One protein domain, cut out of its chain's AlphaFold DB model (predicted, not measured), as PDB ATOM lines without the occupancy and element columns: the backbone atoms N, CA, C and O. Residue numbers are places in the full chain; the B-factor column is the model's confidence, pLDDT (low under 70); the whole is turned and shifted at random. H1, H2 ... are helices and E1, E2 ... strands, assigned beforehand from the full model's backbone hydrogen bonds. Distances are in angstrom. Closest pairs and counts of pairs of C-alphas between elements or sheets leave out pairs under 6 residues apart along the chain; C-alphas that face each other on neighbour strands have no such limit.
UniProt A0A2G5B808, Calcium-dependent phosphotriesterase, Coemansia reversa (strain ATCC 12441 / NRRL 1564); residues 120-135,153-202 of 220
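AT A GLANCE: This is residues 120 to 135 and 153 to 202 of the 220 residues of the protein "Calcium-dependent phosphotriesterase" of Coemansia reversa (strain ATCC 12441 / NRRL 1564) (UniProt A0A2G5B808). What is the main picture? A hairpin, E1 and E2, partly covers a strongly twisted sheet, E3 - E4 - E5, on its E3 side in a small sandwich, two sheets face to face, with short H1 at one end. How is it made up? The 66 printed residues hold E1, E2, E3, E4, E5 and then H1, mostly strand, both sheets antiparallel. How spread out is it? It is a rod of 42 by 20 by 18 A, only just loose, close to compact, with a radius of gyration of the C-alphas of 13.0 A.

IN THESE COORDINATES: Where are the strands? E1 is residues 124 to 128, from C-alpha 124 at (22.829, 48.283, 31.818), and E2 133 to 135. E3 is 153 to 161, 21.4 A long, and bends by 69 degrees at residue 156; E4 is 167 to 174, 19.5 A, and E5 181 to 187, 20.3 A. Where is the helix? H1 is residues 193 to 199, 10.1 A, ending at C-alpha 199 (30.987, 41.213, 48.886).

HOW THE PARTS SIT: What pairs the strands? In the hairpin E1 and E2, N 126 and O 135 are 2.8 A apart. In the meander E3 E4 E5, each strand the antiparallel neighbour of the one before, N 161 and O 167 are 2.8 A apart, and N 168 and O 186 2.8 A. How do the sheets meet? The closest C-alphas of E1 and E3, Thr 127 and Val 155, are 6.0 A apart; E1 and E2 are apart from E4 and E5. And H1? It only grazes the larger sheet with residues 193 to 196, the closest C-alphas being Gly 161 and Phe 195, 6.5 A; every O i to N i+4 pair in it is within hydrogen-bond range.

THE WHOLE: Is anything missing? Residues 136 to 152 are not printed, and C-alphas 135 and 153 are 13.6 A apart across the cut. Where is confidence low? Residues 201 to 202 are under 70 in pLDDT; the mean of the printed part is 95.6.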
ATOM      1  N   LYS A 120      28.523  44.046  37.101       97.94
ATOM      2  CA  LYS A 120      29.884  44.502  37.441       97.94
ATOM      3  C   LYS A 120      30.749  44.872  36.225       97.94
ATOM      4  O   LYS A 120      31.803  45.473  36.417       97.94
ATOM      5  N   GLU A 121      30.356  44.476  35.014       98.38
ATOM      6  CA  GLU A 121      31.055  44.808  33.763       98.38
ATOM      7  C   GLU A 121      30.481  46.072  33.106       98.38
ATOM      8  O   GLU A 121      31.064  46.604  32.163       98.38
ATOM      9  N   GLY A 122      29.383  46.601  33.650       98.44
ATOM     10  CA  GLY A 122      28.754  47.840  33.217       98.44
ATOM     11  C   GLY A 122      27.660  47.640  32.177       98.44
ATOM     12  O   GLY A 122      27.226  48.634  31.593       98.44
ATOM     13  N   ASN A 123      27.194  46.406  31.949       98.81
ATOM     14  CA  ASN A 123      25.995  46.220  31.142       98.81
ATOM     15  C   ASN A 123      24.794  46.787  31.907       98.81
ATOM     16  O   ASN A 123      24.603  46.485  33.088       98.81
ATOM     17  N   LEU A 124      23.993  47.618  31.241       98.88
ATOM     18  CA  LEU A 124      22.829  48.283  31.818       98.88
ATOM     19  C   LEU A 124      21.559  47.493  31.492       98.88
ATOM     20  O   LEU A 124      21.200  47.326  30.329       98.88
ATOM     21  N   TYR A 125      20.865  47.052  32.532       98.88
ATOM     22  CA  TYR A 125      19.596  46.342  32.475       98.88
ATOM     23  C   TYR A 125      18.469  47.327  32.779       98.88
ATOM     24  O   TYR A 125      18.432  47.912  33.859       98.88
ATOM     25  N   VAL A 126      17.550  47.514  31.836       98.81
ATOM     26  CA  VAL A 126      16.499  48.541  31.882       98.81
ATOM     27  C   VAL A 126      15.135  47.880  31.749       98.81
ATOM     28  O   VAL A 126      14.912  47.145  30.784       98.81
ATOM     29  N   THR A 127      14.203  48.137  32.671       98.62
ATOM     30  CA  THR A 127      12.836  47.627  32.505       98.62
ATOM     31  C   THR A 127      12.148  48.249  31.289       98.62
ATOM     32  O   THR A 127      12.339  49.416  30.947       98.62
ATOM     33  N   ARG A 128      11.318  47.447  30.626       97.81
ATOM     34  CA  ARG A 128      10.391  47.856  29.571       97.81
ATOM     35  C   ARG A 128       8.987  47.539  30.080       97.81
ATOM     36  O   ARG A 128       8.481  46.425  29.913       97.81
ATOM     37  N   ASN A 129       8.425  48.498  30.805       94.88
ATOM     38  CA  ASN A 129       7.177  48.358  31.544       94.88
ATOM     39  C   ASN A 129       5.981  48.376  30.565       94.88
ATOM     40  O   ASN A 129       5.899  49.234  29.687       94.88
ATOM     41  N   GLY A 130       5.091  47.386  30.682       94.00
ATOM     42  CA  GLY A 130       3.923  47.174  29.820       94.00
ATOM     43  C   GLY A 130       4.122  46.105  28.740       94.00
ATOM     44  O   GLY A 130       3.159  45.714  28.086       94.00
ATOM     45  N   VAL A 131       5.350  45.605  28.553       95.56
ATOM     46  CA  VAL A 131       5.666  44.551  27.565       95.56
ATOM     47  C   VAL A 131       6.445  43.370  28.146       95.56
ATOM     48  O   VAL A 131       6.891  42.502  27.393       95.56
ATOM     49  N   GLY A 132       6.650  43.348  29.463       96.19
ATOM     50  CA  GLY A 132       7.259  42.228  30.175       96.19
ATOM     51  C   GLY A 132       8.712  41.964  29.808       96.19
ATOM     52  O   GLY A 132       9.115  40.806  29.715       96.19
ATOM     53  N   LYS A 133       9.504  43.009  29.532       97.62
ATOM     54  CA  LYS A 133      10.896  42.850  29.083       97.62
ATOM     55  C   LYS A 133      11.889  43.648  29.915       97.62
ATOM     56  O   LYS A 133      11.563  44.696  30.462       97.62
ATOM     57  N   ILE A 134      13.130  43.179  29.916       98.69
ATOM     58  CA  ILE A 134      14.323  43.935  30.296       98.69
ATOM     59  C   ILE A 134      15.187  44.103  29.046       98.69
ATOM     60  O   ILE A 134      15.525  43.113  28.397       98.69
ATOM     61  N   ALA A 135      15.534  45.339  28.701       98.69
ATOM     62  CA  ALA A 135      16.541  45.640  27.688       98.69
ATOM     63  C   ALA A 135      17.930  45.598  28.333       98.69
ATOM     64  O   ALA A 135      18.116  46.181  29.401       98.69
ATOM     65  N   ASP A 153       3.881  41.603  32.883       94.56
ATOM     66  CA  ASP A 153       3.884  42.557  31.757       94.56
ATOM     67  C   ASP A 153       4.393  43.949  32.204       94.56
ATOM     68  O   ASP A 153       5.131  44.624  31.484       94.56
ATOM     69  N   PHE A 154       4.094  44.363  33.440       96.19
ATOM     70  CA  PHE A 154       4.480  45.665  34.002       96.19
ATOM     71  C   PHE A 154       5.680  45.531  34.942       96.19
ATOM     72  O   PHE A 154       5.537  45.650  36.162       96.19
ATOM     73  N   VAL A 155       6.856  45.215  34.388       97.31
ATOM     74  CA  VAL A 155       8.086  45.072  35.184       97.31
ATOM     75  C   VAL A 155       8.502  46.443  35.717       97.31
ATOM     76  O   VAL A 155       8.887  47.323  34.949       97.31
ATOM     77  N   ALA A 156       8.417  46.611  37.034       96.81
ATOM     78  CA  ALA A 156       8.640  47.879  37.717       96.81
ATOM     79  C   ALA A 156      10.089  48.039  38.194       96.81
ATOM     80  O   ALA A 156      10.656  49.125  38.152       96.81
ATOM     81  N   SER A 157      10.732  46.956  38.632       98.00
ATOM     82  CA  SER A 157      12.118  47.010  39.100       98.00
ATOM     83  C   SER A 157      12.824  45.669  38.942       98.00
ATOM     84  O   SER A 157      12.198  44.642  38.663       98.00
ATOM     85  N   LEU A 158      14.141  45.695  39.117       98.44
ATOM     86  CA  LEU A 158      15.020  44.543  39.036       98.44
ATOM     87  C   LEU A 158      16.216  44.698  39.972       98.44
ATOM     88  O   LEU A 158      16.670  45.811  40.221       98.44
ATOM     89  N   GLU A 159      16.737  43.578  40.463       98.38
ATOM     90  CA  GLU A 159      17.978  43.539  41.236       98.38
ATOM     91  C   GLU A 159      18.640  42.164  41.130       98.38
ATOM     92  O   GLU A 159      17.971  41.131  41.022       98.38
ATOM     93  N   PHE A 160      19.967  42.149  41.173       98.62
ATOM     94  CA  PHE A 160      20.752  40.927  41.186       98.62
ATOM     95  C   PHE A 160      20.892  40.364  42.601       98.62
ATOM     96  O   PHE A 160      21.195  41.067  43.563       98.62
ATOM     97  N   GLY A 161      20.756  39.050  42.717       97.62
ATOM     98  CA  GLY A 161      20.906  38.327  43.968       97.62
ATOM     99  C   GLY A 161      21.265  36.862  43.756       97.62
ATOM    100  O   GLY A 161      21.953  36.485  42.804       97.62
ATOM    101  N   GLY A 162      20.802  36.023  44.678       97.06
ATOM    102  CA  GLY A 162      21.151  34.607  44.713       97.06
ATOM    103  C   GLY A 162      22.582  34.352  45.214       97.06
ATOM    104  O   GLY A 162      23.293  35.287  45.582       97.06
ATOM    105  N   PRO A 163      23.025  33.083  45.254       96.31
ATOM    106  CA  PRO A 163      24.295  32.701  45.884       96.31
ATOM    107  C   PRO A 163      25.542  33.334  45.252       96.31
ATOM    108  O   PRO A 163      26.549  33.530  45.926       96.31
ATOM    109  N   THR A 164      25.475  33.642  43.958       96.44
ATOM    110  CA  THR A 164      26.586  34.162  43.145       96.44
ATOM    111  C   THR A 164      26.334  35.576  42.616       96.44
ATOM    112  O   THR A 164      27.151  36.103  41.857       96.44
ATOM    113  N   GLY A 165      25.204  36.192  42.982       98.00
ATOM    114  CA  GLY A 165      24.798  37.506  42.481       98.00
ATOM    115  C   GLY A 165      24.447  37.530  40.992       98.00
ATOM    116  O   GLY A 165      24.501  38.589  40.378       98.00
ATOM    117  N   THR A 166      24.161  36.376  40.390       98.38
ATOM    118  CA  THR A 166      23.830  36.231  38.961       98.38
ATOM    119  C   THR A 166      22.345  35.966  38.722       98.38
ATOM    120  O   THR A 166      21.910  35.893  37.576       98.38
ATOM    121  N   ASP A 167      21.550  35.811  39.779       98.62
ATOM    122  CA  ASP A 167      20.102  35.700  39.653       98.62
ATOM    123  C   ASP A 167      19.510  37.108  39.569       98.62
ATOM    124  O   ASP A 167      19.464  37.825  40.567       98.62
ATOM    125  N   LEU A 168      19.069  37.507  38.379       98.62
ATOM    126  CA  LEU A 168      18.356  38.756  38.156       98.62
ATOM    127  C   LEU A 168      16.881  38.561  38.515       98.62
ATOM    128  O   LEU A 168      16.138  37.904  37.782       98.62
ATOM    129  N   TYR A 169      16.464  39.132  39.639       98.62
ATOM    130  CA  TYR A 169      15.065  39.182  40.038       98.62
ATOM    131  C   TYR A 169      14.376  40.355  39.356       98.62
ATOM    132  O   TYR A 169      14.941  41.441  39.266       98.62
ATOM    133  N   MET A 170      13.148  40.137  38.901       98.44
ATOM    134  CA  MET A 170      12.289  41.140  38.276       98.44
ATOM    135  C   MET A 170      10.969  41.162  39.029       98.44
ATOM    136  O   MET A 170      10.407  40.101  39.304       98.44
ATOM    137  N   VAL A 171      10.472  42.349  39.359       98.31
ATOM    138  CA  VAL A 171       9.223  42.510  40.112       98.31
ATOM    139  C   VAL A 171       8.270  43.442  39.391       98.31
ATOM    140  O   VAL A 171       8.689  44.402  38.743       98.31
ATOM    141  N   GLY A 172       6.978  43.171  39.507       97.94
ATOM    142  CA  GLY A 172       5.949  43.966  38.854       97.94
ATOM    143  C   GLY A 172       4.556  43.400  39.070       97.94
ATOM    144  O   GLY A 172       4.354  42.533  39.922       97.94
ATOM    145  N   LYS A 173       3.587  43.892  38.299       97.06
ATOM    146  CA  LYS A 173       2.218  43.368  38.339       97.06
ATOM    147  C   LYS A 173       2.131  42.029  37.616       97.06
ATOM    148  O   LYS A 173       2.666  41.895  36.514       97.06
ATOM    149  N   CYS A 174       1.437  41.065  38.209       95.88
ATOM    150  CA  CYS A 174       1.200  39.784  37.556       95.88
ATOM    151  C   CYS A 174       0.410  39.973  36.258       95.88
ATOM    152  O   CYS A 174      -0.580  40.700  36.225       95.88
ATOM    153  N   LYS A 175       0.822  39.261  35.212       94.88
ATOM    154  CA  LYS A 175       0.173  39.248  33.899       94.88
ATOM    155  C   LYS A 175      -1.282  38.786  33.958       94.88
ATOM    156  O   LYS A 175      -2.150  39.388  33.340       94.88
ATOM    157  N   ASP A 176      -1.546  37.736  34.732       95.50
ATOM    158  CA  ASP A 176      -2.885  37.144  34.826       95.50
ATOM    159  C   ASP A 176      -3.803  37.887  35.816       95.50
ATOM    160  O   ASP A 176      -5.011  37.654  35.835       95.50
ATOM    161  N   ASP A 177      -3.246  38.760  36.666       95.44
ATOM    162  CA  ASP A 177      -3.983  39.529  37.674       95.44
ATOM    163  C   ASP A 177      -3.176  40.757  38.125       95.44
ATOM    164  O   ASP A 177      -2.380  40.697  39.066       95.44
ATOM    165  N   GLU A 178      -3.413  41.898  37.479       93.31
ATOM    166  CA  GLU A 178      -2.685  43.143  37.743       93.31
ATOM    167  C   GLU A 178      -2.868  43.712  39.165       93.31
ATOM    168  O   GLU A 178      -2.162  44.648  39.550       93.31
ATOM    169  N   THR A 179      -3.794  43.164  39.962       95.50
ATOM    170  CA  THR A 179      -3.965  43.542  41.375       95.50
ATOM    171  C   THR A 179      -2.951  42.860  42.298       95.50
ATOM    172  O   THR A 179      -2.847  43.217  43.474       95.50
ATOM    173  N   LYS A 180      -2.180  41.896  41.778       96.56
ATOM    174  CA  LYS A 180      -1.155  41.142  42.507       96.56
ATOM    175  C   LYS A 180       0.251  41.499  42.034       96.56
ATOM    176  O   LYS A 180       0.481  41.827  40.873       96.56
ATOM    177  N   GLY A 181       1.206  41.382  42.955       97.19
ATOM    178  CA  GLY A 181       2.631  41.454  42.653       97.19
ATOM    179  C   GLY A 181       3.193  40.082  42.289       97.19
ATOM    180  O   GLY A 181       2.914  39.100  42.978       97.19
ATOM    181  N   CYS A 182       4.006  40.035  41.240       98.00
ATOM    182  CA  CYS A 182       4.739  38.855  40.802       98.00
ATOM    183  C   CYS A 182       6.247  39.112  40.850       98.00
ATOM    184  O   CYS A 182       6.712  40.254  40.771       98.00
ATOM    185  N   VAL A 183       6.998  38.022  40.993       98.00
ATOM    186  CA  VAL A 183       8.459  38.003  40.967       98.00
ATOM    187  C   VAL A 183       8.879  36.929  39.976       98.00
ATOM    188  O   VAL A 183       8.539  35.762  40.167       98.00
ATOM    189  N   ASP A 184       9.654  37.314  38.971       98.12
ATOM    190  CA  ASP A 184      10.342  36.385  38.080       98.12
ATOM    191  C   ASP A 184      11.849  36.435  38.315       98.12
ATOM    192  O   ASP A 184      12.387  37.351  38.945       98.12
ATOM    193  N   LYS A 185      12.541  35.426  37.789       97.69
ATOM    194  CA  LYS A 185      13.989  35.297  37.891       97.69
ATOM    195  C   LYS A 185      14.586  34.887  36.556       97.69
ATOM    196  O   LYS A 185      14.133  33.921  35.944       97.69
ATOM    197  N   PHE A 186      15.648  35.569  36.156       98.25
ATOM    198  CA  PHE A 186      16.506  35.182  35.044       98.25
ATOM    199  C   PHE A 186      17.923  34.922  35.558       98.25
ATOM    200  O   PHE A 186      18.455  35.710  36.333       98.25
ATOM    201  N   SER A 187      18.555  33.829  35.135       97.94
ATOM    202  CA  SER A 187      19.949  33.556  35.495       97.94
ATOM    203  C   SER A 187      20.879  34.197  34.469       97.94
ATOM    204  O   SER A 187      21.043  33.692  33.359       97.94
ATOM    205  N   ALA A 188      21.476  35.323  34.850       97.50
ATOM    206  CA  ALA A 188      22.520  35.990  34.088       97.50
ATOM    207  C   ALA A 188      23.865  35.261  34.233       97.50
ATOM    208  O   ALA A 188      24.037  34.362  35.056       97.50
ATOM    209  N   THR A 189      24.843  35.662  33.425       96.56
ATOM    210  CA  THR A 189      26.211  35.123  33.473       96.56
ATOM    211  C   THR A 189      27.173  36.014  34.254       96.56
ATOM    212  O   THR A 189      28.199  35.531  34.731       96.56
ATOM    213  N   ILE A 190      26.845  37.299  34.410       98.19
ATOM    214  CA  ILE A 190      27.679  38.301  35.076       98.19
ATOM    215  C   ILE A 190      27.003  38.712  36.384       98.19
ATOM    216  O   ILE A 190      25.791  38.910  36.451       98.19
ATOM    217  N   THR A 191      27.798  38.799  37.449       98.31
ATOM    218  CA  THR A 191      27.342  39.230  38.772       98.31
ATOM    219  C   THR A 191      26.881  40.688  38.747       98.31
ATOM    220  O   THR A 191      27.590  41.547  38.219       98.31
ATOM    221  N   GLY A 192      25.756  40.982  39.398       98.50
ATOM    222  CA  GLY A 192      25.268  42.344  39.604       98.50
ATOM    223  C   GLY A 192      26.258  43.249  40.330       98.50
ATOM    224  O   GLY A 192      26.953  42.803  41.249       98.50
ATOM    225  N   ARG A 193      26.291  44.535  39.960       97.62
ATOM    226  CA  ARG A 193      27.186  45.533  40.566       97.62
ATOM    227  C   ARG A 193      26.983  45.626  42.079       97.62
ATOM    228  O   ARG A 193      27.929  45.410  42.833       97.62
ATOM    229  N   ALA A 194      25.748  45.876  42.520       95.75
ATOM    230  CA  ALA A 194      25.431  46.063  43.937       95.75
ATOM    231  C   ALA A 194      25.774  44.820  44.775       95.75
ATOM    232  O   ALA A 194      26.373  44.932  45.845       95.75
ATOM    233  N   PHE A 195      25.470  43.622  44.262       96.81
ATOM    234  CA  PHE A 195      25.858  42.373  44.913       96.81
ATOM    235  C   PHE A 195      27.380  42.271  45.066       96.81
ATOM    236  O   PHE A 195      27.866  41.979  46.159       96.81
ATOM    237  N   ALA A 196      28.133  42.525  43.989       96.06
ATOM    238  CA  ALA A 196      29.592  42.470  44.001       96.06
ATOM    239  C   ALA A 196      30.202  43.485  44.981       96.06
ATOM    240  O   ALA A 196      31.144  43.146  45.698       96.06
ATOM    241  N   ASP A 197      29.648  44.695  45.049       93.50
ATOM    242  CA  ASP A 197      30.092  45.737  45.975       93.50
ATOM    243  C   ASP A 197      29.899  45.324  47.437       93.50
ATOM    244  O   ASP A 197      30.810  45.504  48.244       93.50
ATOM    245  N   LEU A 198      28.779  44.679  47.772       92.06
ATOM    246  CA  LEU A 198      28.517  44.170  49.124       92.06
ATOM    247  C   LEU A 198      29.449  43.020  49.541       92.06
ATOM    248  O   LEU A 198      29.654  42.806  50.735       92.06
ATOM    249  N   GLN A 199      30.026  42.282  48.585       90.81
ATOM    250  CA  GLN A 199      30.987  41.213  48.886       90.81
ATOM    251  C   GLN A 199      32.414  41.724  49.116       90.81
ATOM    252  O   GLN A 199      33.260  40.978  49.624       90.81
ATOM    253  N   LYS A 200      32.710  42.983  48.765       84.88
ATOM    254  CA  LYS A 200      34.000  43.604  49.077       84.88
ATOM    255  C   LYS A 200      34.067  43.773  50.595       84.88
ATOM    256  O   LYS A 200      33.480  44.694  51.153       84.88
ATOM    257  N   LYS A 201      34.748  42.851  51.288       57.59
ATOM    258  CA  LYS A 201      35.009  42.972  52.730       57.59
ATOM    259  C   LYS A 201      35.615  44.348  52.988       57.59
ATOM    260  O   LYS A 201      36.662  44.659  52.425       57.59
ATOM    261  N   GLY A 202      34.942  45.150  53.812       51.69
ATOM    262  CA  GLY A 202      35.411  46.479  54.173       51.69
ATOM    263  C   GLY A 202      36.821  46.393  54.744       51.69
ATOM    264  O   GLY A 202      37.029  45.794  55.796       51.69
TER     265      GLY A 202